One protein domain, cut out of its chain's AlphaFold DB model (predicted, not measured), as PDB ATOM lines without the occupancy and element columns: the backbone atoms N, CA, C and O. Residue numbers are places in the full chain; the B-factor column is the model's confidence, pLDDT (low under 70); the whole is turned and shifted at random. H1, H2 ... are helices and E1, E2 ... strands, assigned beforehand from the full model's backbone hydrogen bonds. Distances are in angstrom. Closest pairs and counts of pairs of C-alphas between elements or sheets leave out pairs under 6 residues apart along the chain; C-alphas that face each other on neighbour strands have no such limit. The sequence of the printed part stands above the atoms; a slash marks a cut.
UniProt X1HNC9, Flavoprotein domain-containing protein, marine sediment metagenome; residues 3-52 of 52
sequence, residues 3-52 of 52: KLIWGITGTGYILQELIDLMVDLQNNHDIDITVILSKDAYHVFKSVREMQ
ATOM      1  N   LYS A   3     182.508 133.747  14.365       94.88
ATOM      2  CA  LYS A   3     182.651 132.359  14.841       94.88
ATOM      3  C   LYS A   3     183.894 131.713  14.246       94.88
ATOM      4  O   LYS A   3     184.054 131.723  13.027       94.88
ATOM      5  N   LEU A   4     184.731 131.121  15.094       94.75
ATOM      6  CA  LEU A   4     185.981 130.468  14.713       94.75
ATOM      7  C   LEU A   4     185.994 129.010  15.185       94.75
ATOM      8  O   LEU A   4     185.826 128.729  16.369       94.75
ATOM      9  N   ILE A   5     186.241 128.080  14.260       95.06
ATOM     10  CA  ILE A   5     186.543 126.684  14.595       95.06
ATOM     11  C   ILE A   5     188.056 126.504  14.522       95.06
ATOM     12  O   ILE A   5     188.655 126.737  13.473       95.06
ATOM     13  N   TRP A   6     188.662 126.065  15.623       92.25
ATOM     14  CA  TRP A   6     190.104 125.886  15.743       92.25
ATOM     15  C   TRP A   6     190.448 124.415  15.978       92.25
ATOM     16  O   TRP A   6     190.219 123.868  17.056       92.25
ATOM     17  N   GLY A   7     191.016 123.763  14.963       91.81
ATOM     18  CA  GLY A   7     191.541 122.401  15.074       91.81
ATOM     19  C   GLY A   7     192.988 122.392  15.565       91.81
ATOM     20  O   GLY A   7     193.826 123.093  15.001       91.81
ATOM     21  N   ILE A   8     193.297 121.589  16.585       89.06
ATOM     22  CA  ILE A   8     194.657 121.434  17.117       89.06
ATOM     23  C   ILE A   8     195.080 119.968  17.033       89.06
ATOM     24  O   ILE A   8     194.380 119.061  17.494       89.06
ATOM     25  N   THR A   9     196.262 119.742  16.464       86.25
ATOM     26  CA  THR A   9     196.844 118.413  16.260       86.25
ATOM     27  C   THR A   9     198.292 118.378  16.746       86.25
ATOM     28  O   THR A   9     199.104 119.154  16.258       86.25
ATOM     29  N   GLY A  10     198.632 117.456  17.655       72.50
ATOM     30  CA  GLY A  10     200.023 117.073  17.954       72.50
ATOM     31  C   GLY A  10     200.992 118.206  18.332       72.50
ATOM     32  O   GLY A  10     202.087 118.268  17.780       72.50
ATOM     33  N   THR A  11     200.637 119.096  19.263       64.56
ATOM     34  CA  THR A  11     201.450 120.286  19.589       64.56
ATOM     35  C   THR A  11     202.108 120.196  20.969       64.56
ATOM     36  O   THR A  11     201.576 120.715  21.943       64.56
ATOM     37  N   GLY A  12     203.276 119.555  21.060       66.44
ATOM     38  CA  GLY A  12     204.061 119.466  22.305       66.44
ATOM     39  C   GLY A  12     204.749 120.765  22.741       66.44
ATOM     40  O   GLY A  12     205.001 120.943  23.925       66.44
ATOM     41  N   TYR A  13     205.075 121.652  21.795       68.94
ATOM     42  CA  TYR A  13     206.060 122.720  22.019       68.94
ATOM     43  C   TYR A  13     205.482 124.142  22.128       68.94
ATOM     44  O   TYR A  13     206.072 124.958  22.818       68.94
ATOM     45  N   ILE A  14     204.344 124.438  21.484       76.69
ATOM     46  CA  ILE A  14     203.773 125.806  21.374       76.69
ATOM     47  C   ILE A  14     202.381 125.861  22.025       76.69
ATOM     48  O   ILE A  14     201.441 126.476  21.529       76.69
ATOM     49  N   LEU A  15     202.176 125.061  23.069       82.31
ATOM     50  CA  LEU A  15     200.843 124.867  23.624       82.31
ATOM     51  C   LEU A  15     200.382 126.082  24.438       82.31
ATOM     52  O   LEU A  15     199.226 126.487  24.328       82.31
ATOM     53  N   GLN A  16     201.278 126.658  25.240       82.56
ATOM     54  CA  GLN A  16     200.938 127.782  26.106       82.56
ATOM     55  C   GLN A  16     200.650 129.036  25.280       82.56
ATOM     56  O   GLN A  16     199.611 129.653  25.466       82.56
ATOM     57  N   GLU A  17     201.494 129.350  24.297       87.19
ATOM     58  CA  GLU A  17     201.314 130.513  23.426       87.19
ATOM     59  C   GLU A  17     200.027 130.410  22.601       87.19
ATOM     60  O   GLU A  17     199.360 131.410  22.341       87.19
ATOM     61  N   LEU A  18     199.649 129.190  22.207       88.62
ATOM     62  CA  LEU A  18     198.385 128.940  21.523       88.62
ATOM     63  C   LEU A  18     197.184 129.200  22.445       88.62
ATOM     64  O   LEU A  18     196.205 129.804  22.011       88.62
ATOM     65  N   ILE A  19     197.252 128.763  23.707       86.31
ATOM     66  CA  ILE A  19     196.217 129.047  24.712       86.31
ATOM     67  C   ILE A  19     196.120 130.550  24.967       86.31
ATOM     68  O   ILE A  19     195.017 131.090  24.926       86.31
ATOM     69  N   ASP A  20     197.252 131.220  25.161       90.88
ATOM     70  CA  ASP A  20     197.305 132.657  25.421       90.88
ATOM     71  C   ASP A  20     196.682 133.447  24.261       90.88
ATOM     72  O   ASP A  20     195.878 134.347  24.491       90.88
ATOM     73  N   LEU A  21     196.961 133.050  23.015       92.12
ATOM     74  CA  LEU A  21     196.342 133.642  21.829       92.12
ATOM     75  C   LEU A  21     194.827 133.398  21.774       92.12
ATOM     76  O   LEU A  21     194.073 134.309  21.442       92.12
ATOM     77  N   MET A  22     194.355 132.189  22.097       90.69
ATOM     78  CA  MET A  22     192.912 131.913  22.140       90.69
ATOM     79  C   MET A  22     192.208 132.772  23.197       90.69
ATOM     80  O   MET A  22     191.130 133.302  22.931       90.69
ATOM     81  N   VAL A  23     192.825 132.943  24.369       90.75
ATOM     82  CA  VAL A  23     192.304 133.781  25.457       90.75
ATOM     83  C   VAL A  23     192.296 135.258  25.060       90.75
ATOM     84  O   VAL A  23     191.292 135.937  25.268       90.75
ATOM     85  N   ASP A  24     193.377 135.753  24.454       94.38
ATOM     86  CA  ASP A  24     193.468 137.122  23.939       94.38
ATOM     87  C   ASP A  24     192.364 137.406  22.910       94.38
ATOM     88  O   ASP A  24     191.638 138.394  23.025       94.38
ATOM     89  N   LEU A  25     192.154 136.476  21.974       92.69
ATOM     90  CA  LEU A  25     191.112 136.586  20.955       92.69
ATOM     91  C   LEU A  25     189.699 136.633  21.543       92.69
ATOM     92  O   LEU A  25     188.872 137.390  21.043       92.69
ATOM     93  N   GLN A  26     189.413 135.857  22.591       90.06
ATOM     94  CA  GLN A  26     188.105 135.887  23.256       90.06
ATOM     95  C   GLN A  26     187.901 137.140  24.115       90.06
ATOM     96  O   GLN A  26     186.784 137.644  24.205       90.06
ATOM     97  N   ASN A  27     188.957 137.638  24.761       92.25
ATOM     98  CA  ASN A  27     188.856 138.770  25.684       92.25
ATOM     99  C   ASN A  27     188.833 140.121  24.965       92.25
ATOM    100  O   ASN A  27     188.152 141.043  25.414       92.25
ATOM    101  N   ASN A  28     189.584 140.250  23.868       95.69
ATOM    102  CA  ASN A  28     189.789 141.524  23.179       95.69
ATOM    103  C   ASN A  28     188.976 141.657  21.884       95.69
ATOM    104  O   ASN A  28     188.925 142.741  21.296       95.69
ATOM    105  N   HIS A  29     188.298 140.590  21.451       91.69
ATOM    106  CA  HIS A  29     187.450 140.598  20.264       91.69
ATOM    107  C   HIS A  29     186.130 139.848  20.504       91.69
ATOM    108  O   HIS A  29     186.056 138.912  21.289       91.69
ATOM    109  N   ASP A  30     185.068 140.233  19.784       92.56
ATOM    110  CA  ASP A  30     183.752 139.561  19.815       92.56
ATOM    111  C   ASP A  30     183.770 138.262  18.975       92.56
ATOM    112  O   ASP A  30     183.093 138.142  17.939       92.56
ATOM    113  N   ILE A  31     184.630 137.319  19.387       94.12
ATOM    114  CA  ILE A  31     184.893 136.034  18.729       94.12
ATOM    115  C   ILE A  31     184.429 134.874  19.618       94.12
ATOM    116  O   ILE A  31     184.898 134.682  20.737       94.12
ATOM    117  N   ASP A  32     183.557 134.041  19.061       92.88
ATOM    118  CA  ASP A  32     183.130 132.762  19.626       92.88
ATOM    119  C   ASP A  32     184.016 131.638  19.059       92.88
ATOM    120  O   ASP A  32     183.993 131.370  17.851       92.88
ATOM    121  N   ILE A  33     184.837 131.016  19.914       93.75
ATOM    122  CA  ILE A  33     185.829 130.005  19.520       93.75
ATOM    123  C   ILE A  33     185.370 128.612  19.954       93.75
ATOM    124  O   ILE A  33     185.184 128.338  21.137       93.75
ATOM    125  N   THR A  34     185.276 127.694  18.992       94.44
ATOM    126  CA  THR A  34     185.117 126.256  19.239       94.44
ATOM    127  C   THR A  34     186.427 125.534  18.947       94.44
ATOM    128  O   THR A  34     186.913 125.559  17.816       94.44
ATOM    129  N   VAL A  35     186.980 124.849  19.948       91.75
ATOM    130  CA  VAL A  35     188.241 124.106  19.823       91.75
ATOM    131  C   VAL A  35     187.973 122.620  19.595       91.75
ATOM    132  O   VAL A  35     187.193 122.000  20.316       91.75
ATOM    133  N   ILE A  36     188.655 122.034  18.610       93.50
ATOM    134  CA  ILE A  36     188.630 120.598  18.316       93.50
ATOM    135  C   ILE A  36     190.044 120.048  18.491       93.50
ATOM    136  O   ILE A  36     190.972 120.463  17.800       93.50
ATOM    137  N   LEU A  37     190.207 119.093  19.404       90.31
ATOM    138  CA  LEU A  37     191.496 118.465  19.700       90.31
ATOM    139  C   LEU A  37     191.573 117.066  19.089       90.31
ATOM    140  O   LEU A  37     190.643 116.270  19.231       90.31
ATOM    141  N   SER A  38     192.711 116.725  18.479       91.00
ATOM    142  CA  SER A  38     193.037 115.317  18.230       91.00
ATOM    143  C   SER A  38     193.291 114.575  19.550       91.00
ATOM    144  O   SER A  38     193.599 115.190  20.573       91.00
ATOM    145  N   LYS A  39     193.210 113.236  19.534       89.00
ATOM    146  CA  LYS A  39     193.528 112.405  20.709       89.00
ATOM    147  C   LYS A  39     194.923 112.722  21.265       89.00
ATOM    148  O   LYS A  39     195.079 112.886  22.471       89.00
ATOM    149  N   ASP A  40     195.909 112.871  20.387       87.81
ATOM    150  CA  ASP A  40     197.287 113.175  20.780       87.81
ATOM    151  C   ASP A  40     197.417 114.594  21.341       87.81
ATOM    152  O   ASP A  40     198.069 114.790  22.364       87.81
ATOM    153  N   ALA A  41     196.738 115.578  20.736       85.50
ATOM    154  CA  ALA A  41     196.699 116.937  21.273       85.50
ATOM    155  C   ALA A  41     196.076 116.956  22.677       85.50
ATOM    156  O   ALA A  41     196.645 117.549  23.586       85.50
ATOM    157  N   TYR A  42     194.967 116.243  22.892       87.62
ATOM    158  CA  TYR A  42     194.339 116.124  24.209       87.62
ATOM    159  C   TYR A  42     195.304 115.588  25.279       87.62
ATOM    160  O   TYR A  42     195.357 116.132  26.382       87.62
ATOM    161  N   HIS A  43     196.089 114.554  24.961       87.25
ATOM    162  CA  HIS A  43     197.071 114.003  25.899       87.25
ATOM    163  C   HIS A  43     198.138 115.029  26.292       87.25
ATOM    164  O   HIS A  43     198.461 115.149  27.475       87.25
ATOM    165  N   VAL A  44     198.630 115.809  25.329       82.94
ATOM    166  CA  VAL A  44     199.596 116.881  25.591       82.94
ATOM    167  C   VAL A  44     198.975 117.984  26.452       82.94
ATOM    168  O   VAL A  44     199.539 118.339  27.486       82.94
ATOM    169  N   PHE A  45     197.777 118.459  26.095       82.94
ATOM    170  CA  PHE A  45     197.035 119.460  26.873       82.94
ATOM    171  C   PHE A  45     196.845 119.037  28.331       82.94
ATOM    172  O   PHE A  45     197.065 119.823  29.252       82.94
ATOM    173  N   LYS A  46     196.463 117.775  28.545       83.25
ATOM    174  CA  LYS A  46     196.287 117.219  29.884       83.25
ATOM    175  C   LYS A  46     197.599 117.219  30.675       83.25
ATOM    176  O   LYS A  46     197.589 117.645  31.824       83.25
ATOM    177  N   SER A  47     198.707 116.801  30.060       77.25
ATOM    178  CA  SER A  47     200.011 116.760  30.737       77.25
ATOM    179  C   SER A  47     200.520 118.140  31.159       77.25
ATOM    180  O   SER A  47     201.069 118.263  32.246       77.25
ATOM    181  N   VAL A  48     200.284 119.186  30.357       71.75
ATOM    182  CA  VAL A  48     200.681 120.558  30.718       71.75
ATOM    183  C   VAL A  48     199.856 121.085  31.890       71.75
ATOM    184  O   VAL A  48     200.414 121.690  32.798       71.75
ATOM    185  N   ARG A  49     198.549 120.792  31.932       67.06
ATOM    186  CA  ARG A  49     197.687 121.182  33.060       67.06
ATOM    187  C   ARG A  49     198.061 120.488  34.371       67.06
ATOM    188  O   ARG A  49     197.818 121.038  35.431       67.06
ATOM    189  N   GLU A  50     198.584 119.267  34.309       71.81
ATOM    190  CA  GLU A  50     199.013 118.503  35.490       71.81
ATOM    191  C   GLU A  50     200.399 118.929  36.012       71.81
ATOM    192  O   GLU A  50     200.774 118.540  37.114       71.81
ATOM    193  N   MET A  51     201.155 119.717  35.237       58.25
ATOM    194  CA  MET A  51     202.452 120.289  35.629       58.25
ATOM    195  C   MET A  51     202.351 121.707  36.226       58.25
ATOM    196  O   MET A  51     203.365 122.216  36.709       58.25
ATOM    197  N   GLN A  52     201.170 122.333  36.179       53.56
ATOM    198  CA  GLN A  52     200.845 123.605  36.844       53.56
ATOM    199  C   GLN A  52     200.187 123.353  38.203       53.56
ATOM    200  O   GLN A  52     200.486 124.129  39.138       53.56
TER     201      GLN A  52
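AT A GLANCE: This is residues 3 to 52 of the 52 residues of the protein "Flavoprotein domain-containing protein" of marine sediment metagenome (UniProt X1HNC9). Picture a narrow ribbon of two parallel strands, E1 and E2, with helix H1 running back over one face of it, on the E2 side, and the other face bare. Helix H2 stands crosswise at the end where the strands finish and H1 starts, with Ala 41 near E1 and Phe 45 near H1. The 50 printed residues hold two named helices and two named strands in the order E1, H1, E2, H2; the sheet has the order E1, E2, and the class is mixed, helices and strands. The whole is only just compact, close to loose, with a radius of gyration of the C-alphas of 11.4 A, and it spans 30 by 21 by 15 A.

HOW THE PARTS SIT: Start at E1, residues 3 to 8, and set beside it its parallel neighbour E2, residues 31 to 37, at 24 degrees between their directions. Look at C-alphas 3 and 32, which face each other at 4.8 A; farther along, N 4 and O 32 are 2.9 A apart and N 36 and O 6 are also 2.9 A apart, both within hydrogen-bond range. Between these strands in the chain comes H1, residues 15 to 28, and E1, H1 and E2 form a strand-helix-strand unit, two parallel neighbour strands joined through a helix, with a right-handed crossover. The closest C-alphas of H1 and E2 are those of Leu 25 and Ile 31, 6.6 A apart. Last comes H2, residues 39 to 50; its closest C-alphas with E1 are those of Ile 8 and Ala 41, at 6.5 A. H2 is close to H1 but not clearly touching it: their closest C-alphas, of Leu 15 and Phe 45, are 7.4 A apart, and their lines are about perpendicular at 85 degrees. In H1 and H2 every O i to N i+4 pair is within hydrogen-bond range.

IN THESE COORDINATES: Find C-alpha 3 at (182.651, 132.359, 14.841); from there E1 runs 16.4 A to Ile 8. H1 begins at C-alpha 15, at (200.843, 124.867, 23.624), and runs 20.0 A to Asn 28. E2 then covers 18.8 A from Ile 31 to Leu 37. H2 runs 16.9 A from Lys 39 to C-alpha 50 at (199.013, 118.503, 35.490).

THE WHOLE: The two C-alphas farthest apart are those of Asp 30 and Met 51, at 31.2 A. The printed part has no cut and ends at residue 52, the chain's last. The links from H1 to E2 and from E2 to H2 are tight, and the six-residue link from E1 to H1 is short. Mean pLDDT of the printed part is 85.2; look for values under 70 at residues 11 to 13, 49, and 51 to 52.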